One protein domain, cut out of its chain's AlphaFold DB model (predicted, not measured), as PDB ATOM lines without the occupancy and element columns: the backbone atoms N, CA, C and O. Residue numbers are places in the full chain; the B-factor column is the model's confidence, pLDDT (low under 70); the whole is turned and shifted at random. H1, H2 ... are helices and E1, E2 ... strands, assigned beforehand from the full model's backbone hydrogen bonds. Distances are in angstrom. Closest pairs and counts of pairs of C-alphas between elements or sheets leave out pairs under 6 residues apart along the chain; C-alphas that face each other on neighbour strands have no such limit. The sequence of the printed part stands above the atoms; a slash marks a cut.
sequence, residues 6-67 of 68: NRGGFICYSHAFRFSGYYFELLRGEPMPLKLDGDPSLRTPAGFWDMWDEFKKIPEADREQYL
ATOM      1  N   ASN A   6     -25.995 -45.044  15.276       49.34
ATOM      2  CA  ASN A   6     -25.460 -45.271  16.616       49.34
ATOM      3  C   ASN A   6     -26.074 -44.250  17.581       49.34
ATOM      4  O   ASN A   6     -26.351 -43.125  17.174       49.34
ATOM      5  N   ARG A   7     -26.355 -44.672  18.825       46.00
ATOM      6  CA  ARG A   7     -27.142 -43.977  19.873       46.00
ATOM      7  C   ARG A   7     -27.102 -42.433  19.790       46.00
ATOM      8  O   ARG A   7     -26.298 -41.800  20.465       46.00
ATOM      9  N   GLY A   8     -28.007 -41.842  19.003       52.84
ATOM     10  CA  GLY A   8     -28.207 -40.388  18.903       52.84
ATOM     11  C   GLY A   8     -27.777 -39.702  17.597       52.84
ATOM     12  O   GLY A   8     -27.959 -38.493  17.500       52.84
ATOM     13  N   GLY A   9     -27.257 -40.414  16.588       50.22
ATOM     14  CA  GLY A   9     -26.884 -39.803  15.303       50.22
ATOM     15  C   GLY A   9     -26.764 -40.778  14.126       50.22
ATOM     16  O   GLY A   9     -26.618 -41.990  14.296       50.22
ATOM     17  N   PHE A  10     -26.823 -40.228  12.911       50.06
ATOM     18  CA  PHE A  10     -26.520 -40.942  11.671       50.06
ATOM     19  C   PHE A  10     -25.039 -40.748  11.350       50.06
ATOM     20  O   PHE A  10     -24.619 -39.632  11.053       50.06
ATOM     21  N   ILE A  11     -24.251 -41.824  11.388       55.47
ATOM     22  CA  ILE A  11     -22.923 -41.816  10.774       55.47
ATOM     23  C   ILE A  11     -23.108 -42.405   9.383       55.47
ATOM     24  O   ILE A  11     -23.349 -43.602   9.211       55.47
ATOM     25  N   CYS A  12     -23.074 -41.534   8.380       55.19
ATOM     26  CA  CYS A  12     -22.891 -41.966   7.007       55.19
ATOM     27  C   CYS A  12     -21.397 -42.166   6.813       55.19
ATOM     28  O   CYS A  12     -20.656 -41.203   6.641       55.19
ATOM     29  N   TYR A  13     -20.979 -43.423   6.961       56.94
ATOM     30  CA  TYR A  13     -19.595 -43.835   6.809       56.94
ATOM     31  C   TYR A  13     -19.143 -43.458   5.404       56.94
ATOM     32  O   TYR A  13     -19.767 -43.829   4.404       56.94
ATOM     33  N   SER A  14     -18.084 -42.661   5.354       66.44
ATOM     34  CA  SER A  14     -17.281 -42.482   4.154       66.44
ATOM     35  C   SER A  14     -16.744 -43.831   3.677       66.44
ATOM     36  O   SER A  14     -16.773 -44.825   4.403       66.44
ATOM     37  N   HIS A  15     -16.236 -43.867   2.450       77.94
ATOM     38  CA  HIS A  15     -15.500 -45.017   1.948       77.94
ATOM     39  C   HIS A  15     -14.431 -45.469   2.958       77.94
ATOM     40  O   HIS A  15     -13.638 -44.653   3.439       77.94
ATOM     41  N   ALA A  16     -14.462 -46.755   3.308       86.62
ATOM     42  CA  ALA A  16     -13.475 -47.367   4.177       86.62
ATOM     43  C   ALA A  16     -12.325 -47.905   3.321       86.62
ATOM     44  O   ALA A  16     -12.548 -48.481   2.257       86.62
ATOM     45  N   PHE A  17     -11.101 -47.707   3.788       90.19
ATOM     46  CA  PHE A  17      -9.880 -48.042   3.080       90.19
ATOM     47  C   PHE A  17      -9.028 -48.987   3.906       90.19
ATOM     48  O   PHE A  17      -8.861 -48.804   5.116       90.19
ATOM     49  N   ARG A  18      -8.434 -49.970   3.232       91.94
ATOM     50  CA  ARG A  18      -7.431 -50.860   3.802       91.94
ATOM     51  C   ARG A  18      -6.087 -50.622   3.125       91.94
ATOM     52  O   ARG A  18      -5.887 -50.998   1.975       91.94
ATOM     53  N   PHE A  19      -5.147 -50.034   3.858       92.88
ATOM     54  CA  PHE A  19      -3.819 -49.694   3.342       92.88
ATOM     55  C   PHE A  19      -2.730 -50.020   4.364       92.88
ATOM     56  O   PHE A  19      -2.870 -49.728   5.549       92.88
ATOM     57  N   SER A  20      -1.652 -50.669   3.915       90.56
ATOM     58  CA  SER A  20      -0.514 -51.073   4.757       90.56
ATOM     59  C   SER A  20      -0.906 -51.790   6.069       90.56
ATOM     60  O   SER A  20      -0.285 -51.604   7.112       90.56
ATOM     61  N   GLY A  21      -1.971 -52.601   6.036       88.94
ATOM     62  CA  GLY A  21      -2.479 -53.329   7.208       88.94
ATOM     63  C   GLY A  21      -3.380 -52.517   8.148       88.94
ATOM     64  O   GLY A  21      -3.972 -53.099   9.055       88.94
ATOM     65  N   TYR A  22      -3.548 -51.218   7.905       91.12
ATOM     66  CA  TYR A  22      -4.479 -50.363   8.631       91.12
ATOM     67  C   TYR A  22      -5.839 -50.340   7.951       91.12
ATOM     68  O   TYR A  22      -5.940 -50.460   6.730       91.12
ATOM     69  N   TYR A  23      -6.878 -50.164   8.760       91.94
ATOM     70  CA  TYR A  23      -8.244 -49.984   8.302       91.94
ATOM     71  C   TYR A  23      -8.761 -48.647   8.825       91.94
ATOM     72  O   TYR A  23      -8.594 -48.349  10.009       91.94
ATOM     73  N   PHE A  24      -9.299 -47.806   7.947       91.00
ATOM     74  CA  PHE A  24      -9.739 -46.456   8.298       91.00
ATOM     75  C   PHE A  24     -10.815 -45.951   7.342       91.00
ATOM     76  O   PHE A  24     -10.990 -46.491   6.257       91.00
ATOM     77  N   GLU A  25     -11.519 -44.897   7.725       88.69
ATOM     78  CA  GLU A  25     -12.446 -44.171   6.854       88.69
ATOM     79  C   GLU A  25     -12.009 -42.710   6.687       88.69
ATOM     80  O   GLU A  25     -11.236 -42.197   7.495       88.69
ATOM     81  N   LEU A  26     -12.489 -42.034   5.641       85.25
ATOM     82  CA  LEU A  26     -12.191 -40.620   5.389       85.25
ATOM     83  C   LEU A  26     -13.336 -39.702   5.811       85.25
ATOM     84  O   LEU A  26     -14.186 -39.312   5.005       85.25
ATOM     85  N   LEU A  27     -13.318 -39.270   7.067       79.69
ATOM     86  CA  LEU A  27     -14.302 -38.327   7.575       79.69
ATOM     87  C   LEU A  27     -13.879 -36.891   7.236       79.69
ATOM     88  O   LEU A  27     -12.945 -36.349   7.820       79.69
ATOM     89  N   ARG A  28     -14.589 -36.245   6.301       76.25
ATOM     90  CA  ARG A  28     -14.319 -34.855   5.857       76.25
ATOM     91  C   ARG A  28     -12.876 -34.624   5.367       76.25
ATOM     92  O   ARG A  28     -12.357 -33.520   5.493       76.25
ATOM     93  N   GLY A  29     -12.252 -35.656   4.797       76.19
ATOM     94  CA  GLY A  29     -10.871 -35.609   4.300       76.19
ATOM     95  C   GLY A  29      -9.805 -35.999   5.329       76.19
ATOM     96  O   GLY A  29      -8.642 -36.116   4.954       76.19
ATOM     97  N   GLU A  30     -10.189 -36.255   6.580       83.19
ATOM     98  CA  GLU A  30      -9.290 -36.735   7.632       83.19
ATOM     99  C   GLU A  30      -9.462 -38.246   7.857       83.19
ATOM    100  O   GLU A  30     -10.585 -38.758   7.784       83.19
ATOM    101  N   PRO A  31      -8.378 -38.982   8.151       90.00
ATOM    102  CA  PRO A  31      -8.438 -40.416   8.374       90.00
ATOM    103  C   PRO A  31      -8.939 -40.719   9.792       90.00
ATOM    104  O   PRO A  31      -8.361 -40.291  10.792       90.00
ATOM    105  N   MET A  32      -9.993 -41.518   9.894       89.81
ATOM    106  CA  MET A  32     -10.499 -42.042  11.157       89.81
ATOM    107  C   MET A  32     -10.161 -43.536  11.242       89.81
ATOM    108  O   MET A  32     -10.695 -44.319  10.452       89.81
ATOM    109  N   PRO A  33      -9.278 -43.970  12.158       91.50
ATOM    110  CA  PRO A  33      -8.915 -45.377  12.276       91.50
ATOM    111  C   PRO A  33     -10.129 -46.220  12.670       91.50
ATOM    112  O   PRO A  33     -10.863 -45.886  13.604       91.50
ATOM    113  N   LEU A  34     -10.299 -47.349  11.993       88.88
ATOM    114  CA  LEU A  34     -11.313 -48.354  12.276       88.88
ATOM    115  C   LEU A  34     -10.671 -49.588  12.919       88.88
ATOM    116  O   LEU A  34      -9.497 -49.910  12.718       88.88
ATOM    117  N   LYS A  35     -11.463 -50.306  13.704       86.00
ATOM    118  CA  LYS A  35     -11.177 -51.671  14.144       86.00
ATOM    119  C   LYS A  35     -11.455 -52.650  13.005       86.00
ATOM    120  O   LYS A  35     -12.158 -52.323  12.057       86.00
ATOM    121  N   LEU A  36     -10.970 -53.885  13.128       78.94
ATOM    122  CA  LEU A  36     -11.168 -54.936  12.116       78.94
ATOM    123  C   LEU A  36     -12.644 -55.280  11.839       78.94
ATOM    124  O   LEU A  36     -12.947 -55.809  10.775       78.94
ATOM    125  N   ASP A  37     -13.548 -54.992  12.774       80.31
ATOM    126  CA  ASP A  37     -15.002 -55.159  12.629       80.31
ATOM    127  C   ASP A  37     -15.690 -53.965  11.933       80.31
ATOM    128  O   ASP A  37     -16.898 -54.004  11.683       80.31
ATOM    129  N   GLY A  38     -14.929 -52.922  11.584       75.56
ATOM    130  CA  GLY A  38     -15.413 -51.698  10.948       75.56
ATOM    131  C   GLY A  38     -15.954 -50.645  11.908       75.56
ATOM    132  O   GLY A  38     -16.405 -49.601  11.443       75.56
ATOM    133  N   ASP A  39     -15.895 -50.870  13.222       82.56
ATOM    134  CA  ASP A  39     -16.263 -49.838  14.189       82.56
ATOM    135  C   ASP A  39     -15.115 -48.829  14.387       82.56
ATOM    136  O   ASP A  39     -13.941 -49.209  14.352       82.56
ATOM    137  N   PRO A  40     -15.413 -47.547  14.670       83.44
ATOM    138  CA  PRO A  40     -14.387 -46.559  14.971       83.44
ATOM    139  C   PRO A  40     -13.480 -46.990  16.126       83.44
ATOM    140  O   PRO A  40     -13.929 -47.423  17.198       83.44
ATOM    141  N   SER A  41     -12.176 -46.839  15.924       84.31
ATOM    142  CA  SER A  41     -11.210 -47.011  16.995       84.31
ATOM    143  C   SER A  41     -11.169 -45.753  17.857       84.31
ATOM    144  O   SER A  41     -10.930 -44.652  17.373       84.31
ATOM    145  N   LEU A  42     -11.335 -45.919  19.171       84.88
ATOM    146  CA  LEU A  42     -11.157 -44.832  20.143       84.88
ATOM    147  C   LEU A  42      -9.678 -44.485  20.385       84.88
ATOM    148  O   LEU A  42      -9.372 -43.573  21.149       84.88
ATOM    149  N   ARG A  43      -8.754 -45.253  19.798       86.06
ATOM    150  CA  ARG A  43      -7.307 -45.063  19.925       86.06
ATOM    151  C   ARG A  43      -6.667 -45.072  18.547       86.06
ATOM    152  O   ARG A  43      -6.926 -45.979  17.757       86.06
ATOM    153  N   THR A  44      -5.788 -44.113  18.300       87.94
ATOM    154  CA  THR A  44      -4.959 -44.093  17.097       87.94
ATOM    155  C   THR A  44      -3.764 -45.030  17.300       87.94
ATOM    156  O   THR A  44      -3.009 -44.831  18.255       87.94
ATOM    157  N   PRO A  45      -3.585 -46.067  16.463       87.69
ATOM    158  CA  PRO A  45      -2.414 -46.934  16.541       87.69
ATOM    159  C   PRO A  45      -1.109 -46.157  16.322       87.69
ATOM    160  O   PRO A  45      -1.077 -45.176  15.576       87.69
ATOM    161  N   ALA A  46      -0.016 -46.625  16.928       90.06
ATOM    162  CA  ALA A  46       1.317 -46.115  16.611       90.06
ATOM    163  C   ALA A  46       1.627 -46.364  15.123       90.06
ATOM    164  O   ALA A  46       1.365 -47.456  14.629       90.06
ATOM    165  N   GLY A  47       2.145 -45.355  14.417       91.56
ATOM    166  CA  GLY A  47       2.428 -45.432  12.975       91.56
ATOM    167  C   GLY A  47       1.236 -45.163  12.049       91.56
ATOM    168  O   GLY A  47       1.404 -45.127  10.834       91.56
ATOM    169  N   PHE A  48       0.032 -44.923  12.585       93.50
ATOM    170  CA  PHE A  48      -1.138 -44.600  11.760       93.50
ATOM    171  C   PHE A  48      -0.958 -43.305  10.959       93.50
ATOM    172  O   PHE A  48      -1.334 -43.238   9.795       93.50
ATOM    173  N   TRP A  49      -0.370 -42.279  11.578       92.38
ATOM    174  CA  TRP A  49      -0.121 -41.003  10.908       92.38
ATOM    175  C   TRP A  49       0.966 -41.112   9.837       92.38
ATOM    176  O   TRP A  49       0.807 -40.524   8.773       92.38
ATOM    177  N   ASP A  50       1.994 -41.933  10.063       95.25
ATOM    178  CA  ASP A  50       3.017 -42.217   9.053       95.25
ATOM    179  C   ASP A  50       2.390 -42.913   7.834       95.25
ATOM    180  O   ASP A  50       2.597 -42.502   6.693       95.25
ATOM    181  N   MET A  51       1.530 -43.909   8.079       94.12
ATOM    182  CA  MET A  51       0.748 -44.563   7.026       94.12
ATOM    183  C   MET A  51      -0.159 -43.571   6.292       94.12
ATOM    184  O   MET A  51      -0.247 -43.607   5.065       94.12
ATOM    185  N   TRP A  52      -0.822 -42.663   7.011       93.94
ATOM    186  CA  TRP A  52      -1.663 -41.644   6.387       93.94
ATOM    187  C   TRP A  52      -0.865 -40.710   5.473       93.94
ATOM    188  O   TRP A  52      -1.311 -40.378   4.373       93.94
ATOM    189  N   ASP A  53       0.328 -40.303   5.900       94.56
ATOM    190  CA  ASP A  53       1.229 -39.500   5.080       94.56
ATOM    191  C   ASP A  53       1.672 -40.239   3.813       94.56
ATOM    192  O   ASP A  53       1.821 -39.609   2.763       94.56
ATOM    193  N   GLU A  54       1.834 -41.561   3.864       94.50
ATOM    194  CA  GLU A  54       2.049 -42.383   2.670       94.50
ATOM    195  C   GLU A  54       0.807 -42.444   1.780       94.50
ATOM    196  O   GLU A  54       0.902 -42.207   0.575       94.50
ATOM    197  N   PHE A  55      -0.368 -42.675   2.362       92.69
ATOM    198  CA  PHE A  55      -1.622 -42.771   1.622       92.69
ATOM    199  C   PHE A  55      -1.974 -41.467   0.891       92.69
ATOM    200  O   PHE A  55      -2.430 -41.488  -0.253       92.69
ATOM    201  N   LYS A  56      -1.695 -40.303   1.494       91.19
ATOM    202  CA  LYS A  56      -1.907 -38.995   0.850       91.19
ATOM    203  C   LYS A  56      -1.059 -38.784  -0.404       91.19
ATOM    204  O   LYS A  56      -1.466 -38.003  -1.264       91.19
ATOM    205  N   LYS A  57       0.092 -39.453  -0.525       94.19
ATOM    206  CA  LYS A  57       0.955 -39.366  -1.718       94.19
ATOM    207  C   LYS A  57       0.353 -40.102  -2.916       94.19
ATOM    208  O   LYS A  57       0.744 -39.827  -4.046       94.19
ATOM    209  N   ILE A  58      -0.591 -41.012  -2.675       90.50
ATOM    210  CA  ILE A  58      -1.304 -41.738  -3.724       90.50
ATOM    211  C   ILE A  58      -2.326 -40.784  -4.364       90.50
ATOM    212  O   ILE A  58      -3.100 -40.157  -3.623       90.50
ATOM    213  N   PRO A  59      -2.360 -40.661  -5.705       89.62
ATOM    214  CA  PRO A  59      -3.389 -39.902  -6.410       89.62
ATOM    215  C   PRO A  59      -4.791 -40.397  -6.057       89.62
ATOM    216  O   PRO A  59      -5.005 -41.593  -5.897       89.62
ATOM    217  N   GLU A  60      -5.768 -39.496  -5.959       83.06
ATOM    218  CA  GLU A  60      -7.130 -39.859  -5.542       83.06
ATOM    219  C   GLU A  60      -7.778 -40.910  -6.455       83.06
ATOM    220  O   GLU A  60      -8.404 -41.839  -5.953       83.06
ATOM    221  N   ALA A  61      -7.526 -40.830  -7.767       84.56
ATOM    222  CA  ALA A  61      -7.980 -41.817  -8.749       84.56
ATOM    223  C   ALA A  61      -7.473 -43.242  -8.457       84.56
ATOM    224  O   ALA A  61      -8.167 -44.215  -8.733       84.56
ATOM    225  N   ASP A  62      -6.294 -43.364  -7.844       88.00
ATOM    226  CA  ASP A  62      -5.672 -44.651  -7.529       88.00
ATOM    227  C   ASP A  62      -6.026 -45.135  -6.115       88.00
ATOM    228  O   ASP A  62      -5.651 -46.240  -5.727       88.00
ATOM    229  N   ARG A  63      -6.740 -44.337  -5.309       84.69
ATOM    230  CA  ARG A  63      -7.132 -44.735  -3.945       84.69
ATOM    231  C   ARG A  63      -8.281 -45.735  -3.938       84.69
ATOM    232  O   ARG A  63      -8.411 -46.485  -2.974       84.69
ATOM    233  N   GLU A  64      -9.078 -45.788  -5.007       84.19
ATOM    234  CA  GLU A  64     -10.219 -46.707  -5.127       84.19
ATOM    235  C   GLU A  64      -9.812 -48.183  -5.021       84.19
ATOM    236  O   GLU A  64     -10.573 -48.994  -4.501       84.19
ATOM    237  N   GLN A  65      -8.583 -48.534  -5.417       87.69
ATOM    238  CA  GLN A  65      -8.074 -49.908  -5.296       87.69
ATOM    239  C   GLN A  65      -7.912 -50.379  -3.840       87.69
ATOM    240  O   GLN A  65      -7.763 -51.573  -3.593       87.69
ATOM    241  N   TYR A  66      -7.915 -49.447  -2.883       87.12
ATOM    242  CA  TYR A  66      -7.784 -49.730  -1.455       87.12
ATOM    243  C   TYR A  66      -9.123 -49.697  -0.718       87.12
ATOM    244  O   TYR A  66      -9.124 -49.804   0.508       87.12
ATOM    245  N   LEU A  67     -10.248 -49.539  -1.423       85.19
ATOM    246  CA  LEU A  67     -11.575 -49.664  -0.825       85.19
ATOM    247  C   LEU A  67     -11.765 -51.078  -0.263       85.19
ATOM    248  O   LEU A  67     -11.464 -52.062  -0.941       85.19
TER     249      LEU A  67
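What this domain is: This is residues 6 to 67 of the 68 residues of an uncharacterized protein of marine sediment metagenome (UniProt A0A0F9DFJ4). A small three-stranded sheet has helix H1 on one face and short H2 grazing E2; an arm with E1 leads away. The printed part has 62 residues, with four named strands and two named helices in the order E1 E2 E3 E4 H1 H2 along the chain. E2 - E3 - E4 is a meander, each strand the antiparallel neighbour of the one before. The mixed, compact whole has a radius of gyration of the C-alphas of 11.8 A and spans 36 by 26 by 18 A.

How they stand to each other: E1, residues 9 to 11, pairs with no named strand. E2, residues 16 to 19, and E3, residues 22 to 27, form a hairpin, N 17 to O 24 2.8 A, within hydrogen-bond range. E3 and E4, residues 30 to 33, form another, N 25 to O 32 2.9 A, also within range. H1, residues 48 to 57, is on the sheet at a height of 8.3 A; the closest C-alphas of H1 and E4, Trp 52 and Pro 31, are 7.2 A apart. H2, residues 60 to 66, only grazes the sheet; the closest C-alphas of E2 and H2, Phe 17 and Tyr 66, are 5.3 A apart. O i to N i+4 pairs within range are 5 of 6 in H1 and 0 of 3 in H2, where 2 of 4 O i to N i+3 pairs are.

Where its parts are: E1 begins at C-alpha 9 (-26.884, -39.803, 15.303). E3 measures 15.6 A and H1 14.6 A. H2 ends at C-alpha 66 (-7.784, -49.730, -1.455).

The domain as a whole: The farthest C-alphas, Arg 7 and Lys 57, are 35.7 A apart. The printed part has no cut; the link E4 to H1 is long. Residues 6 to 14 have pLDDT under 70.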